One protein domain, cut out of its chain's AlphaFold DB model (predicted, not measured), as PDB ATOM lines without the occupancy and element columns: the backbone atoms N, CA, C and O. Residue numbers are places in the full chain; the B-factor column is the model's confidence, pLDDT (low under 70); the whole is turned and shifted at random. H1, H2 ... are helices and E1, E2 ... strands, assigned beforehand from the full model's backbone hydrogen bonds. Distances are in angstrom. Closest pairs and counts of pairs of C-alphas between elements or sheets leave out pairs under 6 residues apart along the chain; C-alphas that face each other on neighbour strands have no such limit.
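Overview. This is residues 195 to 229 and 283 to 340 of the 387 residues of the protein "Hypothetical protein" of Polarella glacialis (UniProt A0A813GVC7). This model has little regular structure: a ribbon of two antiparallel strands, E1 beside E2, with helix H3 beginning near E2, H2 close by H3, H1 off by itself, and long loops between. Of 93 printed residues, 28 are in named elements, in the order E1, H1, H2, E2, H3; the class is mixed. The whole is compact, radius of gyration of the C-alphas 13.5 A, spanning 35 by 30 by 28 A.

Arrangement. Look first at E1, residues 198 to 202, and E2, residues 308 to 312: antiparallel at 152 degrees, with N 200 and O 310 2.8 A apart, within hydrogen-bond range. H3, residues 329 to 335, comes closest to E2 at the C-alphas of Leu 329 and Ile 309, 6.2 A. H2, residues 283 to 287, is close to H3 but not clearly touching; their closest C-alphas, Val 284 and Leu 333, are 6.4 A apart. H1, residues 221 to 226, is apart from E2, H2 and H3. In H1, H2 and H3 every O i to N i+4 pair is within hydrogen-bond range.

Along the chain. Find C-alpha 198 at (-40.259, -50.211, -4.216), where E1 begins; E1 and E2 each span 13.4 A, H3 10.0 A, H1 9.1 A, H2 6.3 A. H3 ends at C-alpha 335, (-27.834, -49.609, 10.945).

Size, cuts and confidence. Residues 230 to 282 are not printed; C-alphas 229 and 283 are 22.1 A apart across the cut. The links E1 to H1, H2 to E2 and E2 to H3 are long. Confidence is under 70 at residues 195 to 196, 212 to 213, 295 to 300 and 316 to 317.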
ATOM      1  N   PRO A 195     -46.290 -57.443  -2.787       53.59
ATOM      2  CA  PRO A 195     -45.056 -57.080  -3.463       53.59
ATOM      3  C   PRO A 195     -44.209 -56.196  -2.543       53.59
ATOM      4  O   PRO A 195     -44.729 -55.241  -1.951       53.59
ATOM      5  N   ASP A 196     -42.922 -56.532  -2.417       65.06
ATOM      6  CA  ASP A 196     -41.973 -55.767  -1.609       65.06
ATOM      7  C   ASP A 196     -42.018 -54.289  -2.011       65.06
ATOM      8  O   ASP A 196     -42.091 -53.973  -3.206       65.06
ATOM      9  N   PRO A 197     -41.989 -53.359  -1.041       70.62
ATOM     10  CA  PRO A 197     -42.073 -51.945  -1.353       70.62
ATOM     11  C   PRO A 197     -40.944 -51.533  -2.298       70.62
ATOM     12  O   PRO A 197     -39.794 -51.955  -2.165       70.62
ATOM     13  N   VAL A 198     -41.255 -50.649  -3.243       82.19
ATOM     14  CA  VAL A 198     -40.259 -50.211  -4.216       82.19
ATOM     15  C   VAL A 198     -39.343 -49.181  -3.570       82.19
ATOM     16  O   VAL A 198     -39.798 -48.144  -3.084       82.19
ATOM     17  N   LEU A 199     -38.037 -49.437  -3.617       85.94
ATOM     18  CA  LEU A 199     -37.032 -48.476  -3.185       85.94
ATOM     19  C   LEU A 199     -36.945 -47.308  -4.180       85.94
ATOM     20  O   LEU A 199     -36.900 -47.482  -5.405       85.94
ATOM     21  N   ARG A 200     -36.913 -46.088  -3.652       87.06
ATOM     22  CA  ARG A 200     -36.662 -44.851  -4.396       87.06
ATOM     23  C   ARG A 200     -35.425 -44.182  -3.834       87.06
ATOM     24  O   ARG A 200     -35.246 -44.147  -2.623       87.06
ATOM     25  N   VAL A 201     -34.615 -43.637  -4.731       86.06
ATOM     26  CA  VAL A 201     -33.332 -43.007  -4.426       86.06
ATOM     27  C   VAL A 201     -33.340 -41.585  -4.983       86.06
ATOM     28  O   VAL A 201     -33.863 -41.357  -6.075       86.06
ATOM     29  N   SER A 202     -32.791 -40.629  -4.237       84.50
ATOM     30  CA  SER A 202     -32.576 -39.266  -4.716       84.50
ATOM     31  C   SER A 202     -31.402 -38.578  -4.023       84.50
ATOM     32  O   SER A 202     -31.088 -38.862  -2.873       84.50
ATOM     33  N   ALA A 203     -30.802 -37.588  -4.689       81.88
ATOM     34  CA  ALA A 203     -29.776 -36.723  -4.103       81.88
ATOM     35  C   ALA A 203     -30.323 -35.805  -2.992       81.88
ATOM     36  O   ALA A 203     -29.554 -35.266  -2.202       81.88
ATOM     37  N   ASN A 204     -31.638 -35.560  -2.956       79.56
ATOM     38  CA  ASN A 204     -32.247 -34.645  -1.993       79.56
ATOM     39  C   ASN A 204     -33.565 -35.204  -1.452       79.56
ATOM     40  O   ASN A 204     -34.494 -35.467  -2.218       79.56
ATOM     41  N   VAL A 205     -33.674 -35.295  -0.124       82.19
ATOM     42  CA  VAL A 205     -34.871 -35.773   0.581       82.19
ATOM     43  C   VAL A 205     -36.152 -35.043   0.165       82.19
ATOM     44  O   VAL A 205     -37.197 -35.666   0.051       82.19
ATOM     45  N   SER A 206     -36.081 -33.746  -0.148       82.06
ATOM     46  CA  SER A 206     -37.253 -32.948  -0.556       82.06
ATOM     47  C   SER A 206     -37.862 -33.366  -1.897       82.06
ATOM     48  O   SER A 206     -38.996 -33.007  -2.199       82.06
ATOM     49  N   THR A 207     -37.108 -34.112  -2.706       83.50
ATOM     50  CA  THR A 207     -37.568 -34.644  -3.997       83.50
ATOM     51  C   THR A 207     -38.053 -36.087  -3.897       83.50
ATOM     52  O   THR A 207     -38.566 -36.628  -4.876       83.50
ATOM     53  N   LEU A 208     -37.890 -36.714  -2.730       84.00
ATOM     54  CA  LEU A 208     -38.489 -38.008  -2.463       84.00
ATOM     55  C   LEU A 208     -40.006 -37.846  -2.304       84.00
ATOM     56  O   LEU A 208     -40.475 -36.813  -1.814       84.00
ATOM     57  N   PRO A 209     -40.793 -38.845  -2.734       81.19
ATOM     58  CA  PRO A 209     -42.227 -38.834  -2.504       81.19
ATOM     59  C   PRO A 209     -42.521 -38.738  -0.999       81.19
ATOM     60  O   PRO A 209     -41.821 -39.368  -0.204       81.19
ATOM     61  N   PRO A 210     -43.542 -37.963  -0.593       74.44
ATOM     62  CA  PRO A 210     -43.941 -37.896   0.803       74.44
ATOM     63  C   PRO A 210     -44.382 -39.283   1.271       74.44
ATOM     64  O   PRO A 210     -45.214 -39.930   0.637       74.44
ATOM     65  N   GLU A 211     -43.823 -39.735   2.388       71.12
ATOM     66  CA  GLU A 211     -44.167 -41.019   2.985       71.12
ATOM     67  C   GLU A 211     -45.207 -40.841   4.101       71.12
ATOM     68  O   GLU A 211     -45.129 -39.914   4.910       71.12
ATOM     69  N   GLY A 212     -46.178 -41.755   4.164       66.75
ATOM     70  CA  GLY A 212     -47.030 -41.924   5.342       66.75
ATOM     71  C   GLY A 212     -46.325 -42.721   6.450       66.75
ATOM     72  O   GLY A 212     -45.246 -43.279   6.222       66.75
ATOM     73  N   PRO A 213     -46.930 -42.827   7.649       65.38
ATOM     74  CA  PRO A 213     -46.449 -43.747   8.673       65.38
ATOM     75  C   PRO A 213     -46.542 -45.183   8.130       65.38
ATOM     76  O   PRO A 213     -47.633 -45.696   7.892       65.38
ATOM     77  N   GLY A 214     -45.391 -45.805   7.876       73.00
ATOM     78  CA  GLY A 214     -45.306 -47.220   7.517       73.00
ATOM     79  C   GLY A 214     -45.249 -48.088   8.770       73.00
ATOM     80  O   GLY A 214     -44.742 -47.644   9.800       73.00
ATOM     81  N   LYS A 215     -45.759 -49.318   8.688       82.81
ATOM     82  CA  LYS A 215     -45.600 -50.316   9.758       82.81
ATOM     83  C   LYS A 215     -44.297 -51.100   9.554       82.81
ATOM     84  O   LYS A 215     -43.874 -51.234   8.404       82.81
ATOM     85  N   PRO A 216     -43.678 -51.638  10.616       86.62
ATOM     86  CA  PRO A 216     -42.559 -52.568  10.474       86.62
ATOM     87  C   PRO A 216     -42.926 -53.769   9.587       86.62
ATOM     88  O   PRO A 216     -44.072 -54.225   9.597       86.62
ATOM     89  N   ALA A 217     -41.976 -54.255   8.785       84.94
ATOM     90  CA  ALA A 217     -42.200 -55.382   7.873       84.94
ATOM     91  C   ALA A 217     -42.161 -56.758   8.556       84.94
ATOM     92  O   ALA A 217     -42.784 -57.701   8.055       84.94
ATOM     93  N   ASP A 218     -41.452 -56.848   9.680       81.88
ATOM     94  CA  ASP A 218     -41.196 -58.067  10.441       81.88
ATOM     95  C   ASP A 218     -40.975 -57.756  11.935       81.88
ATOM     96  O   ASP A 218     -41.001 -56.593  12.367       81.88
ATOM     97  N   VAL A 219     -40.789 -58.810  12.737       82.94
ATOM     98  CA  VAL A 219     -40.599 -58.715  14.187       82.94
ATOM     99  C   VAL A 219     -39.354 -57.910  14.530       82.94
ATOM    100  O   VAL A 219     -39.426 -57.101  15.446       82.94
ATOM    101  N   LEU A 220     -38.245 -58.068  13.807       84.31
ATOM    102  CA  LEU A 220     -36.992 -57.372  14.108       84.31
ATOM    103  C   LEU A 220     -37.045 -55.898  13.699       84.31
ATOM    104  O   LEU A 220     -36.558 -55.026  14.419       84.31
ATOM    105  N   ALA A 221     -37.711 -55.601  12.585       86.56
ATOM    106  CA  ALA A 221     -37.892 -54.257  12.075       86.56
ATOM    107  C   ALA A 221     -38.525 -53.345  13.129       86.56
ATOM    108  O   ALA A 221     -38.157 -52.173  13.205       86.56
ATOM    109  N   ARG A 222     -39.420 -53.873  13.987       87.06
ATOM    110  CA  ARG A 222     -40.085 -53.113  15.066       87.06
ATOM    111  C   ARG A 222     -39.088 -52.341  15.925       87.06
ATOM    112  O   ARG A 222     -39.348 -51.186  16.266       87.06
ATOM    113  N   PHE A 223     -37.938 -52.951  16.212       87.12
ATOM    114  CA  PHE A 223     -36.928 -52.372  17.082       87.12
ATOM    115  C   PHE A 223     -36.312 -51.132  16.439       87.12
ATOM    116  O   PHE A 223     -36.134 -50.130  17.119       87.12
ATOM    117  N   TYR A 224     -36.108 -51.115  15.118       89.50
ATOM    118  CA  TYR A 224     -35.602 -49.931  14.416       89.50
ATOM    119  C   TYR A 224     -36.558 -48.732  14.481       89.50
ATOM    120  O   TYR A 224     -36.095 -47.593  14.480       89.50
ATOM    121  N   PHE A 225     -37.875 -48.961  14.547       88.00
ATOM    122  CA  PHE A 225     -38.877 -47.888  14.653       88.00
ATOM    123  C   PHE A 225     -39.046 -47.355  16.078       88.00
ATOM    124  O   PHE A 225     -39.469 -46.214  16.249       88.00
ATOM    125  N   GLN A 226     -38.751 -48.176  17.086       86.81
ATOM    126  CA  GLN A 226     -38.907 -47.834  18.503       86.81
ATOM    127  C   GLN A 226     -37.588 -47.422  19.168       86.81
ATOM    128  O   GLN A 226     -37.602 -46.915  20.286       86.81
ATOM    129  N   ALA A 227     -36.460 -47.634  18.486       88.19
ATOM    130  CA  ALA A 227     -35.131 -47.364  19.001       88.19
ATOM    131  C   ALA A 227     -34.936 -45.901  19.400       88.19
ATOM    132  O   ALA A 227     -35.258 -44.972  18.656       88.19
ATOM    133  N   GLU A 228     -34.287 -45.714  20.543       88.31
ATOM    134  CA  GLU A 228     -33.866 -44.411  21.037       88.31
ATOM    135  C   GLU A 228     -32.342 -44.334  21.058       88.31
ATOM    136  O   GLU A 228     -31.657 -45.265  21.486       88.31
ATOM    137  N   GLN A 229     -31.790 -43.207  20.606       88.81
ATOM    138  CA  GLN A 229     -30.364 -42.953  20.758       88.81
ATOM    139  C   GLN A 229     -30.081 -42.440  22.163       88.81
ATOM    140  O   GLN A 229     -30.575 -41.387  22.566       88.81
ATOM    141  N   ASP A 283     -16.995 -53.488   6.872       91.19
ATOM    142  CA  ASP A 283     -18.024 -54.431   6.411       91.19
ATOM    143  C   ASP A 283     -18.918 -53.789   5.349       91.19
ATOM    144  O   ASP A 283     -19.168 -54.381   4.297       91.19
ATOM    145  N   VAL A 284     -19.335 -52.536   5.584       92.06
ATOM    146  CA  VAL A 284     -20.105 -51.764   4.601       92.06
ATOM    147  C   VAL A 284     -19.322 -51.676   3.295       92.06
ATOM    148  O   VAL A 284     -19.851 -52.054   2.254       92.06
ATOM    149  N   ALA A 285     -18.054 -51.251   3.339       90.12
ATOM    150  CA  ALA A 285     -17.211 -51.121   2.153       90.12
ATOM    151  C   ALA A 285     -16.967 -52.458   1.428       90.12
ATOM    152  O   ALA A 285     -16.918 -52.476   0.197       90.12
ATOM    153  N   ALA A 286     -16.838 -53.568   2.159       90.12
ATOM    154  CA  ALA A 286     -16.624 -54.897   1.587       90.12
ATOM    155  C   ALA A 286     -17.845 -55.414   0.807       90.12
ATOM    156  O   ALA A 286     -17.686 -56.126  -0.187       90.12
ATOM    157  N   VAL A 287     -19.058 -55.034   1.223       89.50
ATOM    158  CA  VAL A 287     -20.311 -55.451   0.580       89.50
ATOM    159  C   VAL A 287     -20.636 -54.661  -0.691       89.50
ATOM    160  O   VAL A 287     -21.218 -55.233  -1.615       89.50
ATOM    161  N   LEU A 288     -20.260 -53.378  -0.792       88.75
ATOM    162  CA  LEU A 288     -20.671 -52.524  -1.925       88.75
ATOM    163  C   LEU A 288     -20.355 -53.132  -3.305       88.75
ATOM    164  O   LEU A 288     -21.271 -53.216  -4.131       88.75
ATOM    165  N   PRO A 289     -19.135 -53.649  -3.572       86.50
ATOM    166  CA  PRO A 289     -18.820 -54.238  -4.871       86.50
ATOM    167  C   PRO A 289     -19.636 -55.500  -5.167       86.50
ATOM    168  O   PRO A 289     -19.941 -55.772  -6.327       86.50
ATOM    169  N   LEU A 290     -20.012 -56.263  -4.132       83.50
ATOM    170  CA  LEU A 290     -20.829 -57.474  -4.269       83.50
ATOM    171  C   LEU A 290     -22.264 -57.140  -4.690       83.50
ATOM    172  O   LEU A 290     -22.870 -57.897  -5.445       83.50
ATOM    173  N   LEU A 291     -22.778 -55.991  -4.246       81.62
ATOM    174  CA  LEU A 291     -24.084 -55.459  -4.643       81.62
ATOM    175  C   LEU A 291     -24.047 -54.709  -5.984       81.62
ATOM    176  O   LEU A 291     -25.069 -54.190  -6.427       81.62
ATOM    177  N   GLY A 292     -22.881 -54.624  -6.633       80.06
ATOM    178  CA  GLY A 292     -22.699 -53.818  -7.840       80.06
ATOM    179  C   GLY A 292     -22.791 -52.311  -7.582       80.06
ATOM    180  O   GLY A 292     -22.990 -51.543  -8.521       80.06
ATOM    181  N   ILE A 293     -22.644 -51.884  -6.325       83.31
ATOM    182  CA  ILE A 293     -22.607 -50.482  -5.921       83.31
ATOM    183  C   ILE A 293     -21.147 -50.030  -6.016       83.31
ATOM    184  O   ILE A 293     -20.327 -50.310  -5.145       83.31
ATOM    185  N   SER A 294     -20.798 -49.370  -7.115       76.06
ATOM    186  CA  SER A 294     -19.507 -48.692  -7.273       76.06
ATOM    187  C   SER A 294     -19.623 -47.219  -6.886       76.06
ATOM    188  O   SER A 294     -20.729 -46.679  -6.897       76.06
ATOM    189  N   GLU A 295     -18.492 -46.552  -6.618       66.06
ATOM    190  CA  GLU A 295     -18.462 -45.092  -6.440       66.06
ATOM    191  C   GLU A 295     -19.287 -44.406  -7.540       66.06
ATOM    192  O   GLU A 295     -19.088 -44.654  -8.736       66.06
ATOM    193  N   ALA A 296     -20.273 -43.606  -7.126       61.31
ATOM    194  CA  ALA A 296     -21.227 -42.993  -8.037       61.31
ATOM    195  C   ALA A 296     -20.538 -42.147  -9.113       61.31
ATOM    196  O   ALA A 296     -19.728 -41.265  -8.828       61.31
ATOM    197  N   ALA A 297     -20.973 -42.326 -10.362       58.41
ATOM    198  CA  ALA A 297     -20.611 -41.418 -11.446       58.41
ATOM    199  C   ALA A 297     -21.344 -40.060 -11.343       58.41
ATOM    200  O   ALA A 297     -20.926 -39.099 -11.995       58.41
ATOM    201  N   LYS A 298     -22.458 -39.977 -10.585       68.62
ATOM    202  CA  LYS A 298     -23.319 -38.785 -10.428       68.62
ATOM    203  C   LYS A 298     -24.016 -38.745  -9.048       68.62
ATOM    204  O   LYS A 298     -24.448 -39.800  -8.590       68.62
ATOM    205  N   PRO A 299     -24.199 -37.562  -8.424       69.81
ATOM    206  CA  PRO A 299     -24.959 -37.417  -7.176       69.81
ATOM    207  C   PRO A 299     -26.405 -37.916  -7.289       69.81
ATOM    208  O   PRO A 299     -27.071 -37.650  -8.294       69.81
ATOM    209  N   GLY A 300     -26.902 -38.585  -6.244       68.69
ATOM    210  CA  GLY A 300     -28.268 -39.128  -6.196       68.69
ATOM    211  C   GLY A 300     -28.496 -40.461  -6.909       68.69
ATOM    212  O   GLY A 300     -29.646 -40.874  -7.043       68.69
ATOM    213  N   ASP A 301     -27.428 -41.112  -7.366       77.44
ATOM    214  CA  ASP A 301     -27.437 -42.513  -7.792       77.44
ATOM    215  C   ASP A 301     -27.215 -43.435  -6.578       77.44
ATOM    216  O   ASP A 301     -26.701 -43.003  -5.553       77.44
ATOM    217  N   ILE A 302     -27.540 -44.722  -6.688       75.19
ATOM    218  CA  ILE A 302     -27.341 -45.705  -5.612       75.19
ATOM    219  C   ILE A 302     -25.856 -45.896  -5.247       75.19
ATOM    220  O   ILE A 302     -25.542 -46.365  -4.161       75.19
ATOM    221  N   GLY A 303     -24.932 -45.504  -6.132       77.50
ATOM    222  CA  GLY A 303     -23.491 -45.438  -5.853       77.50
ATOM    223  C   GLY A 303     -23.065 -44.286  -4.934       77.50
ATOM    224  O   GLY A 303     -21.935 -44.268  -4.447       77.50
ATOM    225  N   ASP A 304     -23.938 -43.301  -4.714       84.44
ATOM    226  CA  ASP A 304     -23.729 -42.188  -3.794       84.44
ATOM    227  C   ASP A 304     -24.298 -42.604  -2.441       84.44
ATOM    228  O   ASP A 304     -25.501 -42.554  -2.223       84.44
ATOM    229  N   LEU A 305     -23.450 -43.059  -1.520       87.81
ATOM    230  CA  LEU A 305     -23.917 -43.577  -0.229       87.81
ATOM    231  C   LEU A 305     -24.657 -42.523   0.610       87.81
ATOM    232  O   LEU A 305     -25.408 -42.878   1.517       87.81
ATOM    233  N   ASP A 306     -24.468 -41.241   0.312       88.75
ATOM    234  CA  ASP A 306     -25.136 -40.149   1.011       88.75
ATOM    235  C   ASP A 306     -26.448 -39.732   0.313       88.75
ATOM    236  O   ASP A 306     -27.160 -38.845   0.793       88.75
ATOM    237  N   CYS A 307     -26.836 -40.432  -0.764       88.81
ATOM    238  CA  CYS A 307     -28.160 -40.317  -1.358       88.81
ATOM    239  C   CYS A 307     -29.252 -40.703  -0.352       88.81
ATOM    240  O   CYS A 307     -29.097 -41.605   0.474       88.81
ATOM    241  N   CYS A 308     -30.381 -40.009  -0.438       90.31
ATOM    242  CA  CYS A 308     -31.562 -40.269   0.368       90.31
ATOM    243  C   CYS A 308     -32.398 -41.388  -0.266       90.31
ATOM    244  O   CYS A 308     -32.616 -41.390  -1.481       90.31
ATOM    245  N   ILE A 309     -32.933 -42.285   0.560       92.12
ATOM    246  CA  ILE A 309     -33.783 -43.401   0.148       92.12
ATOM    247  C   ILE A 309     -35.158 -43.380   0.837       92.12
ATOM    248  O   ILE A 309     -35.307 -42.894   1.958       92.12
ATOM    249  N   THR A 310     -36.177 -43.915   0.163       92.00
ATOM    250  CA  THR A 310     -37.530 -44.169   0.706       92.00
ATOM    251  C   THR A 310     -38.169 -45.393   0.088       92.00
ATOM    252  O   THR A 310     -37.784 -45.825  -0.998       92.00
ATOM    253  N   PHE A 311     -39.197 -45.901   0.759       89.88
ATOM    254  CA  PHE A 311     -40.033 -46.983   0.279       89.88
ATOM    255  C   PHE A 311     -41.370 -46.435  -0.208       89.88
ATOM    256  O   PHE A 311     -42.034 -45.666   0.485       89.88
ATOM    257  N   VAL A 312     -41.795 -46.859  -1.396       85.69
ATOM    258  CA  VAL A 312     -43.139 -46.571  -1.908       85.69
ATOM    259  C   VAL A 312     -43.928 -47.863  -2.086       85.69
ATOM    260  O   VAL A 312     -43.353 -48.877  -2.492       85.69
ATOM    261  N   PRO A 313     -45.237 -47.859  -1.791       79.62
ATOM    262  CA  PRO A 313     -46.062 -49.037  -1.999       79.62
ATOM    263  C   PRO A 313     -46.165 -49.348  -3.500       79.62
ATOM    264  O   PRO A 313     -46.173 -48.446  -4.339       79.62
ATOM    265  N   VAL A 314     -46.220 -50.635  -3.839       71.12
ATOM    266  CA  VAL A 314     -46.321 -51.109  -5.233       71.12
ATOM    267  C   VAL A 314     -47.767 -51.020  -5.745       71.12
ATOM    268  O   VAL A 314     -47.991 -50.863  -6.941       71.12
ATOM    269  N   ALA A 315     -48.742 -51.093  -4.838       70.38
ATOM    270  CA  ALA A 315     -50.175 -51.001  -5.102       70.38
ATOM    271  C   ALA A 315     -50.879 -50.239  -3.966       70.38
ATOM    272  O   ALA A 315     -50.264 -49.953  -2.938       70.38
ATOM    273  N   ASP A 316     -52.168 -49.932  -4.132       64.94
ATOM    274  CA  ASP A 316     -52.983 -49.347  -3.065       64.94
ATOM    275  C   ASP A 316     -53.020 -50.299  -1.854       64.94
ATOM    276  O   ASP A 316     -53.578 -51.394  -1.920       64.94
ATOM    277  N   GLY A 317     -52.387 -49.906  -0.745       66.25
ATOM    278  CA  GLY A 317     -52.250 -50.745   0.444       66.25
ATOM    279  C   GLY A 317     -51.393 -50.111   1.541       66.25
ATOM    280  O   GLY A 317     -50.770 -49.067   1.345       66.25
ATOM    281  N   GLU A 318     -51.374 -50.738   2.720       72.12
ATOM    282  CA  GLU A 318     -50.508 -50.305   3.822       72.12
ATOM    283  C   GLU A 318     -49.031 -50.563   3.487       72.12
ATOM    284  O   GLU A 318     -48.637 -51.679   3.150       72.12
ATOM    285  N   LEU A 319     -48.198 -49.531   3.628       83.25
ATOM    286  CA  LEU A 319     -46.758 -49.636   3.425       83.25
ATOM    287  C   LEU A 319     -46.105 -50.346   4.621       83.25
ATOM    288  O   LEU A 319     -46.037 -49.790   5.722       83.25
ATOM    289  N   ARG A 320     -45.591 -51.555   4.387       82.94
ATOM    290  CA  ARG A 320     -44.705 -52.262   5.318       82.94
ATOM    291  C   ARG A 320     -43.256 -51.934   4.990       82.94
ATOM    292  O   ARG A 320     -42.838 -52.086   3.848       82.94
ATOM    293  N   LYS A 321     -42.511 -51.452   5.976       86.69
ATOM    294  CA  LYS A 321     -41.147 -50.956   5.817       86.69
ATOM    295  C   LYS A 321     -40.161 -51.873   6.545       86.69
ATOM    296  O   LYS A 321     -40.344 -52.094   7.743       86.69
ATOM    297  N   PRO A 322     -39.097 -52.343   5.871       88.00
ATOM    298  CA  PRO A 322     -38.015 -53.082   6.525       88.00
ATOM    299  C   PRO A 322     -37.320 -52.266   7.620       88.00
ATOM    300  O   PRO A 322     -36.886 -52.801   8.631       88.00
ATOM    301  N   PHE A 323     -37.240 -50.947   7.437       91.62
ATOM    302  CA  PHE A 323     -36.621 -50.033   8.390       91.62
ATOM    303  C   PHE A 323     -37.103 -48.587   8.186       91.62
ATOM    304  O   PHE A 323     -37.724 -48.282   7.161       91.62
ATOM    305  N   PRO A 324     -36.835 -47.678   9.145       90.88
ATOM    306  CA  PRO A 324     -37.217 -46.276   9.039       90.88
ATOM    307  C   PRO A 324     -36.601 -45.558   7.829       90.88
ATOM    308  O   PRO A 324     -35.392 -45.586   7.589       90.88
ATOM    309  N   THR A 325     -37.461 -44.848   7.106       91.19
ATOM    310  CA  THR A 325     -37.142 -43.947   5.992       91.19
ATOM    311  C   THR A 325     -37.944 -42.646   6.151       91.19
ATOM    312  O   THR A 325     -38.958 -42.663   6.861       91.19
ATOM    313  N   PRO A 326     -37.511 -41.524   5.536       91.38
ATOM    314  CA  PRO A 326     -36.318 -41.377   4.697       91.38
ATOM    315  C   PRO A 326     -35.003 -41.404   5.491       91.38
ATOM    316  O   PRO A 326     -34.908 -40.849   6.582       91.38
ATOM    317  N   CYS A 327     -33.973 -42.031   4.926       92.06
ATOM    318  CA  CYS A 327     -32.609 -42.049   5.471       92.06
ATOM    319  C   CYS A 327     -31.581 -42.076   4.330       92.06
ATOM    320  O   CYS A 327     -31.975 -42.144   3.166       92.06
ATOM    321  N   SER A 328     -30.280 -41.977   4.623       92.38
ATOM    322  CA  SER A 328     -29.263 -42.187   3.585       92.38
ATOM    323  C   SER A 328     -29.008 -43.672   3.342       92.38
ATOM    324  O   SER A 328     -29.194 -44.495   4.243       92.38
ATOM    325  N   LEU A 329     -28.527 -44.027   2.150       91.31
ATOM    326  CA  LEU A 329     -28.129 -45.405   1.857       91.31
ATOM    327  C   LEU A 329     -27.034 -45.898   2.816       91.31
ATOM    328  O   LEU A 329     -27.102 -47.024   3.307       91.31
ATOM    329  N   ARG A 330     -26.062 -45.036   3.144       92.31
ATOM    330  CA  ARG A 330     -25.032 -45.300   4.156       92.31
ATOM    331  C   ARG A 330     -25.663 -45.659   5.490       92.31
ATOM    332  O   ARG A 330     -25.297 -46.667   6.078       92.31
ATOM    333  N   HIS A 331     -26.614 -44.850   5.953       93.50
ATOM    334  CA  HIS A 331     -27.281 -45.069   7.233       93.50
ATOM    335  C   HIS A 331     -28.018 -46.409   7.251       93.50
ATOM    336  O   HIS A 331     -27.882 -47.154   8.218       93.50
ATOM    337  N   ALA A 332     -28.717 -46.759   6.169       93.69
ATOM    338  CA  ALA A 332     -29.389 -48.050   6.058       93.69
ATOM    339  C   ALA A 332     -28.412 -49.234   6.110       93.69
ATOM    340  O   ALA A 332     -28.600 -50.144   6.916       93.69
ATOM    341  N   LEU A 333     -27.329 -49.194   5.327       93.00
ATOM    342  CA  LEU A 333     -26.307 -50.246   5.334       93.00
ATOM    343  C   LEU A 333     -25.575 -50.346   6.676       93.00
ATOM    344  O   LEU A 333     -25.195 -51.438   7.084       93.00
ATOM    345  N   THR A 334     -25.381 -49.233   7.381       94.12
ATOM    346  CA  THR A 334     -24.727 -49.232   8.692       94.12
ATOM    347  C   THR A 334     -25.641 -49.753   9.801       94.12
ATOM    348  O   THR A 334     -25.150 -50.426  10.699       94.12
ATOM    349  N   ARG A 335     -26.946 -49.447   9.774       92.56
ATOM    350  CA  ARG A 335     -27.834 -49.609  10.945       92.56
ATOM    351  C   ARG A 335     -28.903 -50.685  10.803       92.56
ATOM    352  O   ARG A 335     -29.378 -51.185  11.817       92.56
ATOM    353  N   TYR A 336     -29.345 -50.968   9.582       91.75
ATOM    354  CA  TYR A 336     -30.588 -51.710   9.342       91.75
ATOM    355  C   TYR A 336     -30.396 -52.999   8.547       91.75
ATOM    356  O   TYR A 336     -31.279 -53.851   8.547       91.75
ATOM    357  N   CYS A 337     -29.258 -53.157   7.871       90.00
ATOM    358  CA  CYS A 337     -28.956 -54.349   7.087       90.00
ATOM    359  C   CYS A 337     -27.957 -55.234   7.830       90.00
ATOM    360  O   CYS A 337     -26.872 -54.776   8.171       90.00
ATOM    361  N   ASP A 338     -28.270 -56.512   8.019       87.88
ATOM    362  CA  ASP A 338     -27.267 -57.488   8.448       87.88
ATOM    363  C   ASP A 338     -26.365 -57.847   7.257       87.88
ATOM    364  O   ASP A 338     -26.816 -58.442   6.276       87.88
ATOM    365  N   LEU A 339     -25.096 -57.436   7.326       89.19
ATOM    366  CA  LEU A 339     -24.121 -57.634   6.249       89.19
ATOM    367  C   LEU A 339     -23.254 -58.884   6.433       89.19
ATOM    368  O   LEU A 339     -22.504 -59.239   5.522       89.19
ATOM    369  N   ARG A 340     -23.320 -59.537   7.600       83.38
ATOM    370  CA  ARG A 340     -22.432 -60.658   7.951       83.38
ATOM    371  C   ARG A 340     -23.152 -61.997   7.985       83.38
ATOM    372  O   ARG A 340     -22.496 -63.036   7.905       83.38
TER     373      ARG A 340